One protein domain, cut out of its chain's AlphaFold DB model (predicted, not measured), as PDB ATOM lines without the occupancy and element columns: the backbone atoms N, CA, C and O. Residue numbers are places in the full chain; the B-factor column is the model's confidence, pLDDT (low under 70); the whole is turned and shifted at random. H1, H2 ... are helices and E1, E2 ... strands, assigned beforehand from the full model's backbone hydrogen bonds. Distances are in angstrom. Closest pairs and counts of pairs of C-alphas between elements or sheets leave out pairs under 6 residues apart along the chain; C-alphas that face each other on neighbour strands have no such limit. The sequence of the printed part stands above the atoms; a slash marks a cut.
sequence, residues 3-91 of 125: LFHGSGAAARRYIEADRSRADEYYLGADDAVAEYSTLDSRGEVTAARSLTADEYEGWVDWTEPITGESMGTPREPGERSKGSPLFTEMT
ATOM      1  N   LEU A   3      54.203 171.341 103.546       88.25
ATOM      2  CA  LEU A   3      54.889 170.984 104.786       88.25
ATOM      3  C   LEU A   3      56.088 171.909 104.984       88.25
ATOM      4  O   LEU A   3      57.010 171.913 104.157       88.25
ATOM      5  N   PHE A   4      56.090 172.656 106.083       87.25
ATOM      6  CA  PHE A   4      57.201 173.523 106.443       87.25
ATOM      7  C   PHE A   4      58.276 172.737 107.202       87.25
ATOM      8  O   PHE A   4      57.971 171.912 108.061       87.25
ATOM      9  N   HIS A   5      59.543 172.988 106.873       90.12
ATOM     10  CA  HIS A   5      60.716 172.367 107.497       90.12
ATOM     11  C   HIS A   5      61.756 173.456 107.792       90.12
ATOM     12  O   HIS A   5      61.772 174.479 107.108       90.12
ATOM     13  N   GLY A   6      62.667 173.214 108.738       88.81
ATOM     14  CA  GLY A   6      63.735 174.155 109.090       88.81
ATOM     15  C   GLY A   6      63.713 174.491 110.574       88.81
ATOM     16  O   GLY A   6      63.781 173.581 111.390       88.81
ATOM     17  N   SER A   7      63.590 175.777 110.901       90.56
ATOM     18  CA  SER A   7      63.483 176.281 112.277       90.56
ATOM     19  C   SER A   7      62.369 177.317 112.424       90.56
ATOM     20  O   SER A   7      61.931 177.911 111.430       90.56
ATOM     21  N   GLY A   8      61.976 177.598 113.665       89.75
ATOM     22  CA  GLY A   8      61.055 178.673 114.026       89.75
ATOM     23  C   GLY A   8      61.497 180.019 113.476       89.75
ATOM     24  O   GLY A   8      60.720 180.707 112.817       89.75
ATOM     25  N   ALA A   9      62.786 180.336 113.582       92.44
ATOM     26  CA  ALA A   9      63.342 181.566 113.025       92.44
ATOM     27  C   ALA A   9      63.247 181.669 111.487       92.44
ATOM     28  O   ALA A   9      63.211 182.776 110.936       92.44
ATOM     29  N   ALA A  10      63.237 180.542 110.769       91.19
ATOM     30  CA  ALA A  10      62.982 180.528 109.328       91.19
ATOM     31  C   ALA A  10      61.487 180.708 109.029       91.19
ATOM     32  O   ALA A  10      61.133 181.443 108.105       91.19
ATOM     33  N   ALA A  11      60.618 180.088 109.831       90.50
ATOM     34  CA  ALA A  11      59.171 180.244 109.722       90.50
ATOM     35  C   ALA A  11      58.722 181.680 110.012       90.50
ATOM     36  O   ALA A  11      57.891 182.208 109.279       90.50
ATOM     37  N   ARG A  12      59.305 182.342 111.021       90.12
ATOM     38  CA  ARG A  12      58.994 183.743 111.329       90.12
ATOM     39  C   ARG A  12      59.362 184.661 110.166       90.12
ATOM     40  O   ARG A  12      58.548 185.458 109.718       90.12
ATOM     41  N   ARG A  13      60.564 184.499 109.606       88.44
ATOM     42  CA  ARG A  13      60.984 185.275 108.427       88.44
ATOM     43  C   ARG A  13      60.064 185.059 107.228       88.44
ATOM     44  O   ARG A  13      59.846 185.994 106.464       88.44
ATOM     45  N   TYR A  14      59.553 183.842 107.051       86.31
ATOM     46  CA  TYR A  14      58.606 183.527 105.986       86.31
ATOM     47  C   TYR A  14      57.298 184.320 106.140       86.31
ATOM     48  O   TYR A  14      56.905 185.003 105.194       86.31
ATOM     49  N   ILE A  15      56.682 184.308 107.328       84.12
ATOM     50  CA  ILE A  15      55.423 185.036 107.576       84.12
ATOM     51  C   ILE A  15      55.614 186.559 107.564       84.12
ATOM     52  O   ILE A  15      54.769 187.281 107.047       84.12
ATOM     53  N   GLU A  16      56.742 187.068 108.064       82.75
ATOM     54  CA  GLU A  16      57.042 188.505 108.053       82.75
ATOM     55  C   GLU A  16      57.283 189.026 106.635       82.75
ATOM     56  O   GLU A  16      56.834 190.120 106.285       82.75
ATOM     57  N   ALA A  17      57.959 188.239 105.792       79.62
ATOM     58  CA  ALA A  17      58.147 188.578 104.388       79.62
ATOM     59  C   ALA A  17      56.809 188.647 103.639       79.62
ATOM     60  O   ALA A  17      56.632 189.538 102.805       79.62
ATOM     61  N   ASP A  18      55.866 187.753 103.941       71.12
ATOM     62  CA  ASP A  18      54.520 187.804 103.366       71.12
ATOM     63  C   ASP A  18      53.715 189.001 103.903       71.12
ATOM     64  O   ASP A  18      53.167 189.773 103.117       71.12
ATOM     65  N   ARG A  19      53.770 189.264 105.219       65.56
ATOM     66  CA  ARG A  19      53.133 190.432 105.858       65.56
ATOM     67  C   ARG A  19      53.641 191.754 105.284       65.56
ATOM     68  O   ARG A  19      52.849 192.659 105.074       65.56
ATOM     69  N   SER A  20      54.930 191.857 104.953       54.66
ATOM     70  CA  SER A  20      55.501 193.054 104.307       54.66
ATOM     71  C   SER A  20      54.982 193.320 102.885       54.66
ATOM     72  O   SER A  20      55.179 194.412 102.356       54.66
ATOM     73  N   ARG A  21      54.358 192.319 102.246       54.88
ATOM     74  CA  ARG A  21      53.739 192.434 100.916       54.88
ATOM     75  C   ARG A  21      52.240 192.687 100.975       54.88
ATOM     76  O   ARG A  21      51.681 193.112  99.965       54.88
ATOM     77  N   ALA A  22      51.595 192.388 102.099       54.78
ATOM     78  CA  ALA A  22      50.238 192.832 102.338       54.78
ATOM     79  C   ALA A  22      50.284 194.354 102.522       54.78
ATOM     80  O   ALA A  22      51.009 194.855 103.380       54.78
ATOM     81  N   ASP A  23      49.556 195.091 101.680       52.44
ATOM     82  CA  ASP A  23      49.363 196.526 101.882       52.44
ATOM     83  C   ASP A  23      48.848 196.774 103.317       52.44
ATOM     84  O   ASP A  23      48.225 195.895 103.917       52.44
ATOM     85  N   GLU A  24      49.102 197.976 103.846       52.56
ATOM     86  CA  GLU A  24      48.905 198.483 105.227       52.56
ATOM     87  C   GLU A  24      47.542 198.176 105.900       52.56
ATOM     88  O   GLU A  24      47.327 198.431 107.080       52.56
ATOM     89  N   TYR A  25      46.626 197.597 105.142       50.94
ATOM     90  CA  TYR A  25      45.232 197.330 105.419       50.94
ATOM     91  C   TYR A  25      44.944 196.229 106.456       50.94
ATOM     92  O   TYR A  25      43.881 196.242 107.061       50.94
ATOM     93  N   TYR A  26      45.890 195.317 106.712       50.19
ATOM     94  CA  TYR A  26      45.729 194.221 107.689       50.19
ATOM     95  C   TYR A  26      46.505 194.431 109.000       50.19
ATOM     96  O   TYR A  26      46.622 193.516 109.820       50.19
ATOM     97  N   LEU A  27      47.094 195.609 109.215       52.47
ATOM     98  CA  LEU A  27      47.910 195.860 110.402       52.47
ATOM     99  C   LEU A  27      47.037 196.289 111.589       52.47
ATOM    100  O   LEU A  27      46.848 197.472 111.860       52.47
ATOM    101  N   GLY A  28      46.542 195.295 112.330       51.88
ATOM    102  CA  GLY A  28      46.155 195.479 113.728       51.88
ATOM    103  C   GLY A  28      47.363 195.918 114.566       51.88
ATOM    104  O   GLY A  28      48.487 195.482 114.316       51.88
ATOM    105  N   ALA A  29      47.128 196.795 115.544       49.38
ATOM    106  CA  ALA A  29      48.142 197.470 116.364       49.38
ATOM    107  C   ALA A  29      48.865 196.571 117.392       49.38
ATOM    108  O   ALA A  29      49.587 197.089 118.243       49.38
ATOM    109  N   ASP A  30      48.669 195.256 117.331       60.62
ATOM    110  CA  ASP A  30      49.256 194.306 118.268       60.62
ATOM    111  C   ASP A  30      50.534 193.682 117.690       60.62
ATOM    112  O   ASP A  30      50.563 193.229 116.542       60.62
ATOM    113  N   ASP A  31      51.575 193.580 118.524       72.44
ATOM    114  CA  ASP A  31      52.850 192.883 118.249       72.44
ATOM    115  C   ASP A  31      52.678 191.360 118.026       72.44
ATOM    116  O   ASP A  31      53.649 190.609 117.877       72.44
ATOM    117  N   ALA A  32      51.433 190.881 118.010       81.56
ATOM    118  CA  ALA A  32      51.090 189.514 117.687       81.56
ATOM    119  C   ALA A  32      51.404 189.198 116.215       81.56
ATOM    120  O   ALA A  32      51.077 189.942 115.280       81.56
ATOM    121  N   VAL A  33      52.036 188.045 116.007       84.31
ATOM    122  CA  VAL A  33      52.346 187.516 114.671       84.31
ATOM    123  C   VAL A  33      51.430 186.364 114.272       84.31
ATOM    124  O   VAL A  33      51.358 186.044 113.088       84.31
ATOM    125  N   ALA A  34      50.733 185.744 115.231       88.25
ATOM    126  CA  ALA A  34      49.830 184.629 114.982       88.25
ATOM    127  C   ALA A  34      48.739 184.510 116.056       88.25
ATOM    128  O   ALA A  34      48.983 184.783 117.230       88.25
ATOM    129  N   GLU A  35      47.571 184.009 115.655       89.19
ATOM    130  CA  GLU A  35      46.536 183.513 116.565       89.19
ATOM    131  C   GLU A  35      46.680 181.996 116.724       89.19
ATOM    132  O   GLU A  35      46.591 181.238 115.756       89.19
ATOM    133  N   TYR A  36      46.913 181.547 117.954       91.50
ATOM    134  CA  TYR A  36      47.087 180.147 118.316       91.50
ATOM    135  C   TYR A  36      45.793 179.565 118.871       91.50
ATOM    136  O   TYR A  36      45.072 180.218 119.627       91.50
ATOM    137  N   SER A  37      45.485 178.319 118.517       91.25
ATOM    138  CA  SER A  37      44.384 177.570 119.122       91.25
ATOM    139  C   SER A  37      44.709 176.081 119.191       91.25
ATOM    140  O   SER A  37      45.275 175.528 118.248       91.25
ATOM    141  N   THR A  38      44.317 175.427 120.282       90.69
ATOM    142  CA  THR A  38      44.368 173.967 120.432       90.69
ATOM    143  C   THR A  38      42.979 173.375 120.293       90.69
ATOM    144  O   THR A  38      41.999 173.974 120.733       90.69
ATOM    145  N   LEU A  39      42.904 172.197 119.675       89.19
ATOM    146  CA  LEU A  39      41.671 171.446 119.473       89.19
ATOM    147  C   LEU A  39      41.778 170.118 120.224       89.19
ATOM    148  O   LEU A  39      42.838 169.484 120.214       89.19
ATOM    149  N   ASP A  40      40.691 169.682 120.851       88.88
ATOM    150  CA  ASP A  40      40.608 168.332 121.396       88.88
ATOM    151  C   ASP A  40      40.348 167.281 120.298       88.88
ATOM    152  O   ASP A  40      40.226 167.573 119.108       88.88
ATOM    153  N   SER A  41      40.228 166.012 120.700       88.38
ATOM    154  CA  SER A  41      39.930 164.901 119.780       88.38
ATOM    155  C   SER A  41      38.585 165.004 119.042       88.38
ATOM    156  O   SER A  41      38.326 164.196 118.151       88.38
ATOM    157  N   ARG A  42      37.708 165.932 119.441       87.25
ATOM    158  CA  ARG A  42      36.399 166.189 118.830       87.25
ATOM    159  C   ARG A  42      36.407 167.439 117.947       87.25
ATOM    160  O   ARG A  42      35.365 167.744 117.380       87.25
ATOM    161  N   GLY A  43      37.548 168.122 117.818       84.25
ATOM    162  CA  GLY A  43      37.659 169.372 117.067       84.25
ATOM    163  C   GLY A  43      37.166 170.593 117.847       84.25
ATOM    164  O   GLY A  43      36.940 171.643 117.253       84.25
ATOM    165  N   GLU A  44      36.991 170.491 119.167       86.75
ATOM    166  CA  GLU A  44      36.554 171.622 119.988       86.75
ATOM    167  C   GLU A  44      37.754 172.423 120.491       86.75
ATOM    168  O   GLU A  44      38.750 171.854 120.942       86.75
ATOM    169  N   VAL A  45      37.662 173.756 120.437       88.88
ATOM    170  CA  VAL A  45      38.747 174.643 120.880       88.88
ATOM    171  C   VAL A  45      38.904 174.559 122.398       88.88
ATOM    172  O   VAL A  45      38.007 174.943 123.147       88.88
ATOM    173  N   THR A  46      40.069 174.103 122.859       90.38
ATOM    174  CA  THR A  46      40.395 173.980 124.291       90.38
ATOM    175  C   THR A  46      41.210 175.146 124.836       90.38
ATOM    176  O   THR A  46      41.161 175.419 126.034       90.38
ATOM    177  N   ALA A  47      41.944 175.847 123.975       89.06
ATOM    178  CA  ALA A  47      42.639 177.082 124.310       89.06
ATOM    179  C   ALA A  47      42.820 177.939 123.057       89.06
ATOM    180  O   ALA A  47      42.956 177.401 121.958       89.06
ATOM    181  N   ALA A  48      42.849 179.261 123.228       90.75
ATOM    182  CA  ALA A  48      43.183 180.206 122.171       90.75
ATOM    183  C   ALA A  48      43.908 181.429 122.748       90.75
ATOM    184  O   ALA A  48      43.563 181.879 123.843       90.75
ATOM    185  N   ARG A  49      44.914 181.943 122.032       90.50
ATOM    186  CA  ARG A  49      45.631 183.181 122.379       90.50
ATOM    187  C   ARG A  49      46.438 183.721 121.202       90.50
ATOM    188  O   ARG A  49      46.888 182.946 120.362       90.50
ATOM    189  N   SER A  50      46.750 185.007 121.236       91.06
ATOM    190  CA  SER A  50      47.746 185.610 120.356       91.06
ATOM    191  C   SER A  50      49.170 185.224 120.787       91.06
ATOM    192  O   SER A  50      49.458 185.094 121.988       91.06
ATOM    193  N   LEU A  51      50.056 185.039 119.807       91.19
ATOM    194  CA  LEU A  51      51.482 184.766 119.992       91.19
ATOM    195  C   LEU A  51      52.324 185.946 119.515       91.19
ATOM    196  O   LEU A  51      52.155 186.438 118.395       91.19
ATOM    197  N   THR A  52      53.282 186.344 120.346       90.62
ATOM    198  CA  THR A  52      54.394 187.210 119.937       90.62
ATOM    199  C   THR A  52      55.329 186.488 118.961       90.62
ATOM    200  O   THR A  52      55.265 185.268 118.793       90.62
ATOM    201  N   ALA A  53      56.230 187.242 118.326       89.12
ATOM    202  CA  ALA A  53      57.271 186.704 117.450       89.12
ATOM    203  C   ALA A  53      58.062 185.546 118.089       89.12
ATOM    204  O   ALA A  53      58.195 184.487 117.476       89.12
ATOM    205  N   ASP A  54      58.534 185.733 119.322       91.19
ATOM    206  CA  ASP A  54      59.354 184.743 120.029       91.19
ATOM    207  C   ASP A  54      58.533 183.512 120.450       91.19
ATOM    208  O   ASP A  54      59.007 182.381 120.346       91.19
ATOM    209  N   GLU A  55      57.279 183.704 120.875       93.31
ATOM    210  CA  GLU A  55      56.379 182.593 121.216       93.31
ATOM    211  C   GLU A  55      56.005 181.761 119.981       93.31
ATOM    212  O   GLU A  55      55.920 180.537 120.065       93.31
ATOM    213  N   TYR A  56      55.823 182.405 118.824       92.94
ATOM    214  CA  TYR A  56      55.618 181.712 117.555       92.94
ATOM    215  C   TYR A  56      56.860 180.917 117.134       92.94
ATOM    216  O   TYR A  56      56.730 179.758 116.741       92.94
ATOM    217  N   GLU A  57      58.064 181.496 117.235       94.19
ATOM    218  CA  GLU A  57      59.301 180.753 116.963       94.19
ATOM    219  C   GLU A  57      59.411 179.523 117.874       94.19
ATOM    220  O   GLU A  57      59.630 178.418 117.379       94.19
ATOM    221  N   GLY A  58      59.168 179.695 119.179       94.69
ATOM    222  CA  GLY A  58      59.173 178.607 120.155       94.69
ATOM    223  C   GLY A  58      58.157 177.511 119.832       94.69
ATOM    224  O   GLY A  58      58.498 176.330 119.889       94.69
ATOM    225  N   TRP A  59      56.940 177.884 119.425       95.00
ATOM    226  CA  TRP A  59      55.918 176.940 118.971       95.00
ATOM    227  C   TRP A  59      56.386 176.092 117.790       95.00
ATOM    228  O   TRP A  59      56.298 174.861 117.827       95.00
ATOM    229  N   VAL A  60      56.918 176.745 116.756       94.00
ATOM    230  CA  VAL A  60      57.437 176.068 115.563       94.00
ATOM    231  C   VAL A  60      58.633 175.170 115.909       94.00
ATOM    232  O   VAL A  60      58.778 174.100 115.318       94.00
ATOM    233  N   ASP A  61      59.436 175.552 116.903       93.31
ATOM    234  CA  ASP A  61      60.543 174.764 117.463       93.31
ATOM    235  C   ASP A  61      60.097 173.783 118.569       93.31
ATOM    236  O   ASP A  61      60.896 173.339 119.394       93.31
ATOM    237  N   TRP A  62      58.826 173.373 118.548       93.25
ATOM    238  CA  TRP A  62      58.265 172.299 119.373       93.25
ATOM    239  C   TRP A  62      58.124 172.624 120.867       93.25
ATOM    240  O   TRP A  62      58.128 171.714 121.698       93.25
ATOM    241  N   THR A  63      57.940 173.894 121.220       94.50
ATOM    242  CA  THR A  63      57.598 174.331 122.583       94.50
ATOM    243  C   THR A  63      56.124 174.719 122.655       94.50
ATOM    244  O   THR A  63      55.671 175.593 121.924       94.50
ATOM    245  N   GLU A  64      55.345 174.074 123.518       93.25
ATOM    246  CA  GLU A  64      53.917 174.359 123.655       93.25
ATOM    247  C   GLU A  64      53.708 175.780 124.246       93.25
ATOM    248  O   GLU A  64      54.303 176.095 125.281       93.25
ATOM    249  N   PRO A  65      52.916 176.675 123.614       93.06
ATOM    250  CA  PRO A  65      52.860 178.102 123.988       93.06
ATOM    251  C   PRO A  65      52.161 178.455 125.309       93.06
ATOM    252  O   PRO A  65      52.157 179.622 125.714       93.06
ATOM    253  N   ILE A  66      51.493 177.500 125.949       90.75
ATOM    254  CA  ILE A  66      50.710 177.674 127.177       90.75
ATOM    255  C   ILE A  66      51.482 177.121 128.379       90.75
ATOM    256  O   ILE A  66      51.606 177.796 129.399       90.75
ATOM    257  N   THR A  67      51.993 175.899 128.276       92.25
ATOM    258  CA  THR A  67      52.693 175.162 129.329       92.25
ATOM    259  C   THR A  67      54.208 175.320 129.239       92.25
ATOM    260  O   THR A  67      54.894 175.131 130.243       92.25
ATOM    261  N   GLY A  68      54.741 175.668 128.064       92.94
ATOM    262  CA  GLY A  68      56.180 175.685 127.792       92.94
ATOM    263  C   GLY A  68      56.788 174.287 127.656       92.94
ATOM    264  O   GLY A  68      58.011 174.145 127.641       92.94
ATOM    265  N   GLU A  69      55.964 173.239 127.600       94.75
ATOM    266  CA  GLU A  69      56.443 171.865 127.497       94.75
ATOM    267  C   GLU A  69      56.929 171.544 126.085       94.75
ATOM    268  O   GLU A  69      56.402 172.030 125.086       94.75
ATOM    269  N   SER A  70      57.928 170.669 125.984       92.88
ATOM    270  CA  SER A  70      58.349 170.157 124.684       92.88
ATOM    271  C   SER A  70      57.272 169.237 124.104       92.88
ATOM    272  O   SER A  70      56.869 168.260 124.736       92.88
ATOM    273  N   MET A  71      56.878 169.488 122.857       91.75
ATOM    274  CA  MET A  71      55.943 168.660 122.088       91.75
ATOM    275  C   MET A  71      56.584 167.357 121.566       91.75
ATOM    276  O   MET A  71      55.995 166.639 120.755       91.75
ATOM    277  N   GLY A  72      57.798 167.035 122.023       89.62
ATOM    278  CA  GLY A  72      58.555 165.840 121.667       89.62
ATOM    279  C   GLY A  72      59.874 166.156 120.963       89.62
ATOM    280  O   GLY A  72      60.315 167.299 120.889       89.62
ATOM    281  N   THR A  73      60.525 165.115 120.442       87.62
ATOM    282  CA  THR A  73      61.806 165.244 119.736       87.62
ATOM    283  C   THR A  73      61.588 165.133 118.223       87.62
ATOM    284  O   THR A  73      61.251 164.040 117.744       87.62
ATOM    285  N   PRO A  74      61.769 166.220 117.451       85.75
ATOM    286  CA  PRO A  74      61.688 166.160 115.999       85.75
ATOM    287  C   PRO A  74      62.800 165.271 115.431       85.75
ATOM    288  O   PRO A  74      63.875 165.114 116.009       85.75
ATOM    289  N   ARG A  75      62.543 164.657 114.274       87.31
ATOM    290  CA  ARG A  75      63.584 163.930 113.546       87.31
ATOM    291  C   ARG A  75      64.478 164.942 112.852       87.31
ATOM    292  O   ARG A  75      63.981 165.750 112.072       87.31
ATOM    293  N   GLU A  76      65.779 164.819 113.073       86.31
ATOM    294  CA  GLU A  76      66.768 165.611 112.352       86.31
ATOM    295  C   GLU A  76      66.739 165.296 110.844       86.31
ATOM    296  O   GLU A  76      66.476 164.150 110.440       86.31
ATOM    297  N   PRO A  77      67.003 166.293 109.986       85.12
ATOM    298  CA  PRO A  77      67.237 166.052 108.574       85.12
ATOM    299  C   PRO A  77      68.470 165.159 108.369       85.12
ATOM    300  O   PRO A  77      69.437 165.187 109.126       85.12
ATOM    301  N   GLY A  78      68.443 164.360 107.307       85.00
ATOM    302  CA  GLY A  78      69.555 163.504 106.890       85.00
ATOM    303  C   GLY A  78      69.743 163.558 105.377       85.00
ATOM    304  O   GLY A  78      68.976 164.219 104.685       85.00
ATOM    305  N   GLU A  79      70.704 162.808 104.828       80.75
ATOM    306  CA  GLU A  79      71.050 162.843 103.388       80.75
ATOM    307  C   GLU A  79      69.853 162.686 102.433       80.75
ATOM    308  O   GLU A  79      69.873 163.189 101.312       80.75
ATOM    309  N   ARG A  80      68.805 161.971 102.865       81.06
ATOM    310  CA  ARG A  80      67.586 161.707 102.083       81.06
ATOM    311  C   ARG A  80      66.292 162.190 102.750       81.06
ATOM    312  O   ARG A  80      65.219 161.940 102.212       81.06
ATOM    313  N   SER A  81      66.366 162.843 103.912       81.69
ATOM    314  CA  SER A  81      65.192 163.236 104.706       81.69
ATOM    315  C   SER A  81      65.259 164.708 105.088       81.69
ATOM    316  O   SER A  81      66.292 165.176 105.552       81.69
ATOM    317  N   LYS A  82      64.139 165.425 104.960       81.44
ATOM    318  CA  LYS A  82      64.018 166.827 105.390       81.44
ATOM    319  C   LYS A  82      63.777 166.986 106.899       81.44
ATOM    320  O   LYS A  82      63.567 168.105 107.352       81.44
ATOM    321  N   GLY A  83      63.814 165.887 107.653       85.69
ATOM    322  CA  GLY A  83      63.469 165.866 109.073       85.69
ATOM    323  C   GLY A  83      61.957 165.831 109.296       85.69
ATOM    324  O   GLY A  83      61.185 165.617 108.356       85.69
ATOM    325  N   SER A  84      61.530 165.996 110.547       87.69
ATOM    326  CA  SER A  84      60.109 166.175 110.859       87.69
ATOM    327  C   SER A  84      59.608 167.510 110.293       87.69
ATOM    328  O   SER A  84      60.292 168.521 110.454       87.69
ATOM    329  N   PRO A  85      58.421 167.552 109.661       87.62
ATOM    330  CA  PRO A  85      57.783 168.825 109.358       87.62
ATOM    331  C   PRO A  85      57.443 169.542 110.669       87.62
ATOM    332  O   PRO A  85      57.030 168.900 111.636       87.62
ATOM    333  N   LEU A  86      57.622 170.862 110.694       90.19
ATOM    334  CA  LEU A  86      57.321 171.687 111.867       90.19
ATOM    335  C   LEU A  86      55.827 172.000 111.933       90.19
ATOM    336  O   LEU A  86      55.199 171.853 112.972       90.19
ATOM    337  N   PHE A  87      55.244 172.365 110.790       88.81
ATOM    338  CA  PHE A  87      53.809 172.561 110.636       88.81
ATOM    339  C   PHE A  87      53.376 172.324 109.188       88.81
ATOM    340  O   PHE A  87      54.186 172.178 108.265       88.81
ATOM    341  N   THR A  88      52.062 172.280 109.007       89.94
ATOM    342  CA  THR A  88      51.414 172.234 107.702       89.94
ATOM    343  C   THR A  88      50.730 173.563 107.434       89.94
ATOM    344  O   THR A  88      49.977 174.042 108.272       89.94
ATOM    345  N   GLU A  89      50.953 174.128 106.253       88.25
ATOM    346  CA  GLU A  89      50.334 175.380 105.837       88.25
ATOM    347  C   GLU A  89      49.105 175.147 104.947       88.25
ATOM    348  O   GLU A  89      49.110 174.328 104.007       88.25
ATOM    349  N   MET A  90      48.068 175.937 105.228       88.19
ATOM    350  CA  MET A  90      46.897 176.132 104.387       88.19
ATOM    351  C   MET A  90      46.596 177.631 104.278       88.19
ATOM    352  O   MET A  90      46.456 178.310 105.289       88.19
ATOM    353  N   THR A  91      46.458 178.128 103.048       85.81
ATOM    354  CA  THR A  91      46.154 179.537 102.759       85.81
ATOM    355  C   THR A  91      44.733 179.665 102.216       85.81
ATOM    356  O   THR A  91      44.381 178.991 101.243       85.81
TER     357      THR A  91
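AT A GLANCE: This is residues 3 to 91 of the 125 residues of a protein of Propionibacterium cyclohexanicum (UniProt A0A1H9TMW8). A long two-stranded hairpin, E1 and E2, runs straight into the short helix H2 near the middle of the domain, and the longer helix H1 crosses H2 steeply with its first part. Long loops make much of the rest: residues 20 to 26 stand free, and the short strand E3 comes back at the end to pair with residues 3 to 4. The printed part has 89 residues, with two named helices and three named strands in the order H1, E1, E2, H2, E3; the sheet E1 - E2 is antiparallel. The class is mixed, helices and strands, with only 39 residues in named elements, under half. It is only just compact, close to loose, with a radius of gyration of the C-alphas of 14.5 A, and spans 42 by 32 by 22 A.

IN THESE COORDINATES: Find C-alpha 32 at (51.090, 189.514, 117.687); from there E1, residues 32 to 39, runs 20.5 A. E2, residues 45 to 52, returns over 20.1 A, and H2 follows at once, residues 53 to 60. Look back to C-alpha 8 at (61.055, 178.673, 114.026) for H1, residues 8 to 19, 16.4 A long. E3, residues 87 to 89, ends at (50.334, 175.380, 105.837).

HOW THE PARTS SIT: E1 and E2 form an antiparallel hairpin at 163 degrees; look for N 36 and O 49 at 2.8 A and N 46 and O 38 at 2.9 A. The closest C-alphas of E1 and H2, Val 33 and Ala 53, are 5.7 A apart. H1 touches H2 with residues 8 to 12 alone, closest at the C-alphas of Gly 8 and Glu 57, 4.0 A, at a steep tilt of 58 degrees, opposite ways. H1 and E1 are near each other, with 6 pairs of C-alphas within 10 A. E3 pairs with no named strand, but residues 3 to 4 pair antiparallel with its residues 87 to 88. E3 is apart from H1, E1 and E2. In H1 and H2 every O i to N i+4 pair is within hydrogen-bond range.

THE WHOLE: The two C-alphas farthest apart, Ala 29 and Glu 79, are 43.5 A apart. The printed part has no cut. The links H1 to E1, 12 residues, and H2 to E3, 26 residues, are long. Look at residues 19 to 30 for pLDDT under 70; the mean of the printed part is 83.9.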